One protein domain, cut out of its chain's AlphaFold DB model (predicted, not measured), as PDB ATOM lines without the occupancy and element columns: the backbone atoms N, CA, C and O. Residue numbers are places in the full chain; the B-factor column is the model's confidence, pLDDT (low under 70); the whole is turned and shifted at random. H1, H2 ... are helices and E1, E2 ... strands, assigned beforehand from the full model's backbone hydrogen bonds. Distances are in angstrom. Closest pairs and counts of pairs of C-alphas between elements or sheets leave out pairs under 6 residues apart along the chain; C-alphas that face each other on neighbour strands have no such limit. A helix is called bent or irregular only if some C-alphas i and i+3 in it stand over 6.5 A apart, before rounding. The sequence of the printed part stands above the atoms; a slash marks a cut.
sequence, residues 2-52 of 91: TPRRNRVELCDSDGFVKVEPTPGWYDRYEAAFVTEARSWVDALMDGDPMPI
ATOM      1  N   THR A   2      52.932  24.942  14.752       76.50
ATOM      2  CA  THR A   2      52.773  26.242  14.078       76.50
ATOM      3  C   THR A   2      52.713  26.031  12.559       76.50
ATOM      4  O   THR A   2      53.663  25.463  12.012       76.50
ATOM      5  N   PRO A   3      51.624  26.423  11.867       84.50
ATOM      6  CA  PRO A   3      51.538  26.328  10.411       84.50
ATOM      7  C   PRO A   3      52.657  27.142   9.760       84.50
ATOM      8  O   PRO A   3      52.877  28.288  10.141       84.50
ATOM      9  N   ARG A   4      53.379  26.545   8.811       88.19
ATOM     10  CA  ARG A   4      54.550  27.160   8.175       88.19
ATOM     11  C   ARG A   4      54.146  27.886   6.895       88.19
ATOM     12  O   ARG A   4      53.510  27.277   6.035       88.19
ATOM     13  N   ARG A   5      54.578  29.138   6.731       88.56
ATOM     14  CA  ARG A   5      54.373  29.908   5.492       88.56
ATOM     15  C   ARG A   5      55.208  29.359   4.333       88.56
ATOM     16  O   ARG A   5      54.780  29.385   3.183       88.56
ATOM     17  N   ASN A   6      56.410  28.878   4.636       89.44
ATOM     18  CA  ASN A   6      57.372  28.355   3.670       89.44
ATOM     19  C   ASN A   6      58.206  27.214   4.287       89.44
ATOM     20  O   ASN A   6      57.924  26.735   5.384       89.44
ATOM     21  N   ARG A   7      59.209  26.732   3.542       92.50
ATOM     22  CA  ARG A   7      60.119  25.653   3.969       92.50
ATOM     23  C   ARG A   7      61.446  26.162   4.553       92.50
ATOM     24  O   ARG A   7      62.349  25.356   4.738       92.50
ATOM     25  N   VAL A   8      61.586  27.467   4.783       93.12
ATOM     26  CA  VAL A   8      62.809  28.052   5.344       93.12
ATOM     27  C   VAL A   8      62.811  27.836   6.854       93.12
ATOM     28  O   VAL A   8      61.809  28.074   7.531       93.12
ATOM     29  N   GLU A   9      63.944  27.382   7.373       93.56
ATOM     30  CA  GLU A   9      64.162  27.113   8.791       93.56
ATOM     31  C   GLU A   9      65.398  27.873   9.264       93.56
ATOM     32  O   GLU A   9      66.406  27.939   8.559       93.56
ATOM     33  N   LEU A  10      65.307  28.446  10.462       93.25
ATOM     34  CA  LEU A  10      66.416  29.103  11.137       93.25
ATOM     35  C   LEU A  10      66.834  28.231  12.318       93.25
ATOM     36  O   LEU A  10      66.044  28.014  13.240       93.25
ATOM     37  N   CYS A  11      68.064  27.728  12.254       94.44
ATOM     38  CA  CYS A  11      68.674  26.892  13.280       94.44
ATOM     39  C   CYS A  11      69.907  27.623  13.810       94.44
ATOM     40  O   CYS A  11      70.845  27.869  13.050       94.44
ATOM     41  N   ASP A  12      69.901  27.972  15.093       94.88
ATOM     42  CA  ASP A  12      71.043  28.595  15.760       94.88
ATOM     43  C   ASP A  12      71.435  27.830  17.036       94.88
ATOM     44  O   ASP A  12      70.943  26.732  17.311       94.88
ATOM     45  N   SER A  13      72.402  28.367  17.778       96.25
ATOM     46  CA  SER A  13      72.980  27.720  18.955       96.25
ATOM     47  C   SER A  13      72.003  27.519  20.120       96.25
ATOM     48  O   SER A  13      72.349  26.798  21.053       96.25
ATOM     49  N   ASP A  14      70.817  28.139  20.102       94.69
ATOM     50  CA  ASP A  14      69.786  27.951  21.131       94.69
ATOM     51  C   ASP A  14      69.050  26.602  21.033       94.69
ATOM     52  O   ASP A  14      68.342  26.213  21.963       94.69
ATOM     53  N   GLY A  15      69.268  25.855  19.942       91.62
ATOM     54  CA  GLY A  15      68.728  24.512  19.744       91.62
ATOM     55  C   GLY A  15      67.262  24.470  19.305       91.62
ATOM     56  O   GLY A  15      66.695  23.379  19.214       91.62
ATOM     57  N   PHE A  16      66.642  25.614  19.003       92.44
ATOM     58  CA  PHE A  16      65.276  25.689  18.490       92.44
ATOM     59  C   PHE A  16      65.248  25.886  16.970       92.44
ATOM     60  O   PHE A  16      66.010  26.661  16.397       92.44
ATOM     61  N   VAL A  17      64.299  25.218  16.306       91.31
ATOM     62  CA  VAL A  17      64.004  25.446  14.884       91.31
ATOM     63  C   VAL A  17      62.949  26.541  14.770       91.31
ATOM     64  O   VAL A  17      61.778  26.330  15.101       91.31
ATOM     65  N   LYS A  18      63.354  27.714  14.287       91.69
ATOM     66  CA  LYS A  18      62.471  28.865  14.069       91.69
ATOM     67  C   LYS A  18      61.936  28.823  12.642       91.69
ATOM     68  O   LYS A  18      62.679  28.574  11.694       91.69
ATOM     69  N   VAL A  19      60.638  29.060  12.489       92.94
ATOM     70  CA  VAL A  19      59.941  29.044  11.197       92.94
ATOM     71  C   VAL A  19      59.081  30.279  11.056       92.94
ATOM     72  O   VAL A  19      58.553  30.780  12.048       92.94
ATOM     73  N   GLU A  20      58.895  30.739   9.824       89.75
ATOM     74  CA  GLU A  20      57.923  31.789   9.554       89.75
ATOM     75  C   GLU A  20      56.498  31.206   9.632       89.75
ATOM     76  O   GLU A  20      56.166  30.287   8.865       89.75
ATOM     77  N   PRO A  21      55.651  31.692  10.555       87.62
ATOM     78  CA  PRO A  21      54.287  31.209  10.679       87.62
ATOM     79  C   PRO A  21      53.413  31.716   9.528       87.62
ATOM     80  O   PRO A  21      53.619  32.804   8.992       87.62
ATOM     81  N   THR A  22      52.396  30.942   9.156       85.81
ATOM     82  CA  THR A  22      51.285  31.468   8.352       85.81
ATOM     83  C   THR A  22      50.588  32.586   9.138       85.81
ATOM     84  O   THR A  22      50.393  32.402  10.343       85.81
ATOM     85  N   PRO A  23      50.176  33.694   8.484       84.94
ATOM     86  CA  PRO A  23      49.437  34.760   9.148       84.94
ATOM     87  C   PRO A  23      48.246  34.217   9.938       84.94
ATOM     88  O   PRO A  23      47.474  33.385   9.444       84.94
ATOM     89  N   GLY A  24      48.127  34.669  11.179       85.75
ATOM     90  CA  GLY A  24      47.034  34.316  12.066       85.75
ATOM     91  C   GLY A  24      45.722  34.983  11.655       85.75
ATOM     92  O   GLY A  24      45.653  35.813  10.748       85.75
ATOM     93  N   TRP A  25      44.648  34.644  12.368       86.69
ATOM     94  CA  TRP A  25      43.366  35.329  12.192       86.69
ATOM     95  C   TRP A  25      43.489  36.835  12.473       86.69
ATOM     96  O   TRP A  25      42.842  37.626  11.798       86.69
ATOM     97  N   TYR A  26      44.336  37.225  13.431       87.69
ATOM     98  CA  TYR A  26      44.549  38.625  13.782       87.69
ATOM     99  C   TYR A  26      45.205  39.392  12.630       87.69
ATOM    100  O   TYR A  26      44.635  40.376  12.172       87.69
ATOM    101  N   ASP A  27      46.303  38.872  12.075       89.19
ATOM    102  CA  ASP A  27      47.006  39.467  10.926       89.19
ATOM    103  C   ASP A  27      46.080  39.672   9.714       89.19
ATOM    104  O   ASP A  27      46.264  40.578   8.908       89.19
ATOM    105  N   ARG A  28      45.052  38.827   9.577       88.06
ATOM    106  CA  ARG A  28      44.048  38.948   8.516       88.06
ATOM    107  C   ARG A  28      43.048  40.084   8.755       88.06
ATOM    108  O   ARG A  28      42.564  40.658   7.781       88.06
ATOM    109  N   TYR A  29      42.681  40.357  10.005       94.88
ATOM    110  CA  TYR A  29      41.565  41.247  10.347       94.88
ATOM    111  C   TYR A  29      41.982  42.533  11.070       94.88
ATOM    112  O   TYR A  29      41.136  43.403  11.261       94.88
ATOM    113  N   GLU A  30      43.261  42.709  11.413       95.25
ATOM    114  CA  GLU A  30      43.760  43.888  12.137       95.25
ATOM    115  C   GLU A  30      43.329  45.212  11.490       95.25
ATOM    116  O   GLU A  30      42.802  46.101  12.161       95.25
ATOM    117  N   ALA A  31      43.453  45.315  10.165       95.94
ATOM    118  CA  ALA A  31      43.095  46.516   9.424       95.94
ATOM    119  C   ALA A  31      41.583  46.781   9.463       95.94
ATOM    120  O   ALA A  31      41.159  47.938   9.511       95.94
ATOM    121  N   ALA A  32      40.768  45.721   9.479       96.12
ATOM    122  CA  ALA A  32      39.318  45.837   9.580       96.12
ATOM    123  C   ALA A  32      38.903  46.356  10.962       96.12
ATOM    124  O   ALA A  32      38.109  47.288  11.027       96.12
ATOM    125  N   PHE A  33      39.502  45.848  12.048       95.81
ATOM    126  CA  PHE A  33      39.210  46.325  13.407       95.81
ATOM    127  C   PHE A  33      39.567  47.801  13.599       95.81
ATOM    128  O   PHE A  33      38.792  48.562  14.175       95.81
ATOM    129  N   VAL A  34      40.724  48.230  13.083       97.31
ATOM    130  CA  VAL A  34      41.126  49.644  13.136       97.31
ATOM    131  C   VAL A  34      40.158  50.521  12.339       97.31
ATOM    132  O   VAL A  34      39.815  51.615  12.782       97.31
ATOM    133  N   THR A  35      39.713  50.049  11.172       97.31
ATOM    134  CA  THR A  35      38.756  50.780  10.332       97.31
ATOM    135  C   THR A  35      37.396  50.897  11.018       97.31
ATOM    136  O   THR A  35      36.859  51.995  11.097       97.31
ATOM    137  N   GLU A  36      36.877  49.803  11.579       96.44
ATOM    138  CA  GLU A  36      35.609  49.777  12.315       96.44
ATOM    139  C   GLU A  36      35.611  50.764  13.489       96.44
ATOM    140  O   GLU A  36      34.695  51.578  13.615       96.44
ATOM    141  N   ALA A  37      36.666  50.743  14.311       96.75
ATOM    142  CA  ALA A  37      36.784  51.637  15.459       96.75
ATOM    143  C   ALA A  37      36.826  53.114  15.044       96.75
ATOM    144  O   ALA A  37      36.180  53.943  15.681       96.75
ATOM    145  N   ARG A  38      37.556  53.447  13.970       97.44
ATOM    146  CA  ARG A  38      37.605  54.815  13.431       97.44
ATOM    147  C   ARG A  38      36.239  55.261  12.929       97.44
ATOM    148  O   ARG A  38      35.725  56.247  13.433       97.44
ATOM    149  N   SER A  39      35.606  54.479  12.054       96.94
ATOM    150  CA  SER A  39      34.290  54.825  11.506       96.94
ATOM    151  C   SER A  39      33.213  54.967  12.582       96.94
ATOM    152  O   SER A  39      32.286  55.755  12.429       96.94
ATOM    153  N   TRP A  40      33.317  54.222  13.686       96.06
ATOM    154  CA  TRP A  40      32.429  54.408  14.830       96.06
ATOM    155  C   TRP A  40      32.664  55.745  15.549       96.06
ATOM    156  O   TRP A  40      31.695  56.423  15.888       96.06
ATOM    157  N   VAL A  41      33.922  56.146  15.759       97.31
ATOM    158  CA  VAL A  41      34.253  57.458  16.342       97.31
ATOM    159  C   VAL A  41      33.804  58.592  15.422       97.31
ATOM    160  O   VAL A  41      33.160  59.519  15.906       97.31
ATOM    161  N   ASP A  42      34.071  58.489  14.120       97.69
ATOM    162  CA  ASP A  42      33.671  59.484  13.115       97.69
ATOM    163  C   ASP A  42      32.138  59.665  13.123       97.69
ATOM    164  O   ASP A  42      31.623  60.782  13.174       97.69
ATOM    165  N   ALA A  43      31.379  58.565  13.220       96.88
ATOM    166  CA  ALA A  43      29.921  58.623  13.334       96.88
ATOM    167  C   ALA A  43      29.424  59.334  14.609       96.88
ATOM    168  O   ALA A  43      28.356  59.949  14.602       96.88
ATOM    169  N   LEU A  44      30.172  59.258  15.715       96.25
ATOM    170  CA  LEU A  44      29.811  59.908  16.980       96.25
ATOM    171  C   LEU A  44      30.228  61.377  17.051       96.25
ATOM    172  O   LEU A  44      29.507  62.183  17.639       96.25
ATOM    173  N   MET A  45      31.402  61.701  16.517       98.00
ATOM    174  CA  MET A  45      32.026  63.015  16.667       98.00
ATOM    175  C   MET A  45      31.679  63.948  15.510       98.00
ATOM    176  O   MET A  45      31.385  65.119  15.743       98.00
ATOM    177  N   ASP A  46      31.665  63.414  14.290       97.12
ATOM    178  CA  ASP A  46      31.520  64.188  13.057       97.12
ATOM    179  C   ASP A  46      30.125  64.036  12.426       97.12
ATOM    180  O   ASP A  46      29.769  64.755  11.493       97.12
ATOM    181  N   GLY A  47      29.283  63.156  12.985       94.94
ATOM    182  CA  GLY A  47      27.911  62.934  12.525       94.94
ATOM    183  C   GLY A  47      27.814  62.089  11.254       94.94
ATOM    184  O   GLY A  47      26.773  62.096  10.591       94.94
ATOM    185  N   ASP A  48      28.880  61.359  10.923       96.06
ATOM    186  CA  ASP A  48      28.885  60.399   9.827       96.06
ATOM    187  C   ASP A  48      27.863  59.263  10.053       96.06
ATOM    188  O   ASP A  48      27.448  58.976  11.183       96.06
ATOM    189  N   PRO A  49      27.417  58.574   8.987       94.81
ATOM    190  CA  PRO A  49      26.520  57.435   9.133       94.81
ATOM    191  C   PRO A  49      27.135  56.324   9.996       94.81
ATOM    192  O   PRO A  49      28.261  55.892   9.760       94.81
ATOM    193  N   MET A  50      26.357  55.795  10.949       95.00
ATOM    194  CA  MET A  50      26.773  54.654  11.771       95.00
ATOM    195  C   MET A  50      27.152  53.460  10.873       95.00
ATOM    196  O   MET A  50      26.286  52.988  10.127       95.00
ATOM    197  N   PRO A  51      28.393  52.936  10.948       93.12
ATOM    198  CA  PRO A  51      28.878  51.919  10.012       93.12
ATOM    199  C   PRO A  51      28.097  50.604  10.098       93.12
ATOM    200  O   PRO A  51      27.919  49.928   9.087       93.12
ATOM    201  N   ILE A  52      27.597  50.253  11.288       92.06
ATOM    202  CA  ILE A  52      26.742  49.083  11.508       92.06
ATOM    203  C   ILE A  52      25.492  49.511  12.291       92.06
ATOM    204  O   ILE A  52      25.552  49.716  13.507       92.06
TER     205      ILE A  52
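Overview. This is residues 2 to 52 of the 91 residues of a protein of Aspergillus sclerotialis (UniProt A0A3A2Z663). A small two-stranded hairpin, E1 and E2, makes one end of a long, thin rod, and a single long helix, H1, runs from it toward the other end, where residues 46 to 52 fold back beside the helix. Hairpin and helix follow one another along the rod's length, and no compact core is formed. The printed part has 51 residues, with two named strands and then one named helix in the order E1, E2, H1. The sheet has the order E1 - E2 and is antiparallel, and the class is mixed, helices and strands. The whole is extended, with a radius of gyration of the C-alphas of 19.4 A, and the C-alphas span 57 by 18 by 12 A.

Along the chain. E1 is residues 4 to 11, 15.0 A from first to last C-alpha, and begins at C-alpha 4 at (54.550, 27.160, 8.175). E2 is residues 17 to 21, 12.1 A long, and ends at C-alpha 21 at (54.287, 31.209, 10.679). H1 is residues 25 to 45, 30.3 A long, and ends at C-alpha 45 at (32.026, 63.015, 16.667). H1 is irregular: C-alphas 28 and 31 are 7.7 A apart. It has a kink of 32 degrees near residue 32.

Arrangement. E1 and E2 form a hairpin of antiparallel neighbour strands, with an angle of 154 degrees between their N-to-C directions. E1 bends by 83 degrees at residue 7. Before the bend, the C-alphas of Arg 4 and Pro 21 face each other at 4.8 A, and N 5 and O 20 are within hydrogen-bond range at 2.9 A. After it, the C-alphas of Leu 10 and Lys 18 face each other at 4.9 A, and N 10 and O 18 are within hydrogen-bond range at 2.9 A. E1 and H1 are apart. A tight link of three residues joins E2 to H1. Residues 25 to 34, which belong to H1, stand free. In H1, 15 of 17 O i to N i+4 pairs are within hydrogen-bond range.

Size, cuts and confidence. The two C-alphas farthest apart, those of Ser 13 and Gly 47, are 57.6 A apart, while the first and last printed C-alphas, of Thr 2 and Ile 52, are 34.7 A apart. The printed part runs from residue 2 to 52 of a full chain of 91 residues and has no cut. The links E1 to E2 and E2 to H1 are tight. The mean pLDDT of the printed part is 92.8, and no printed residue is under 70.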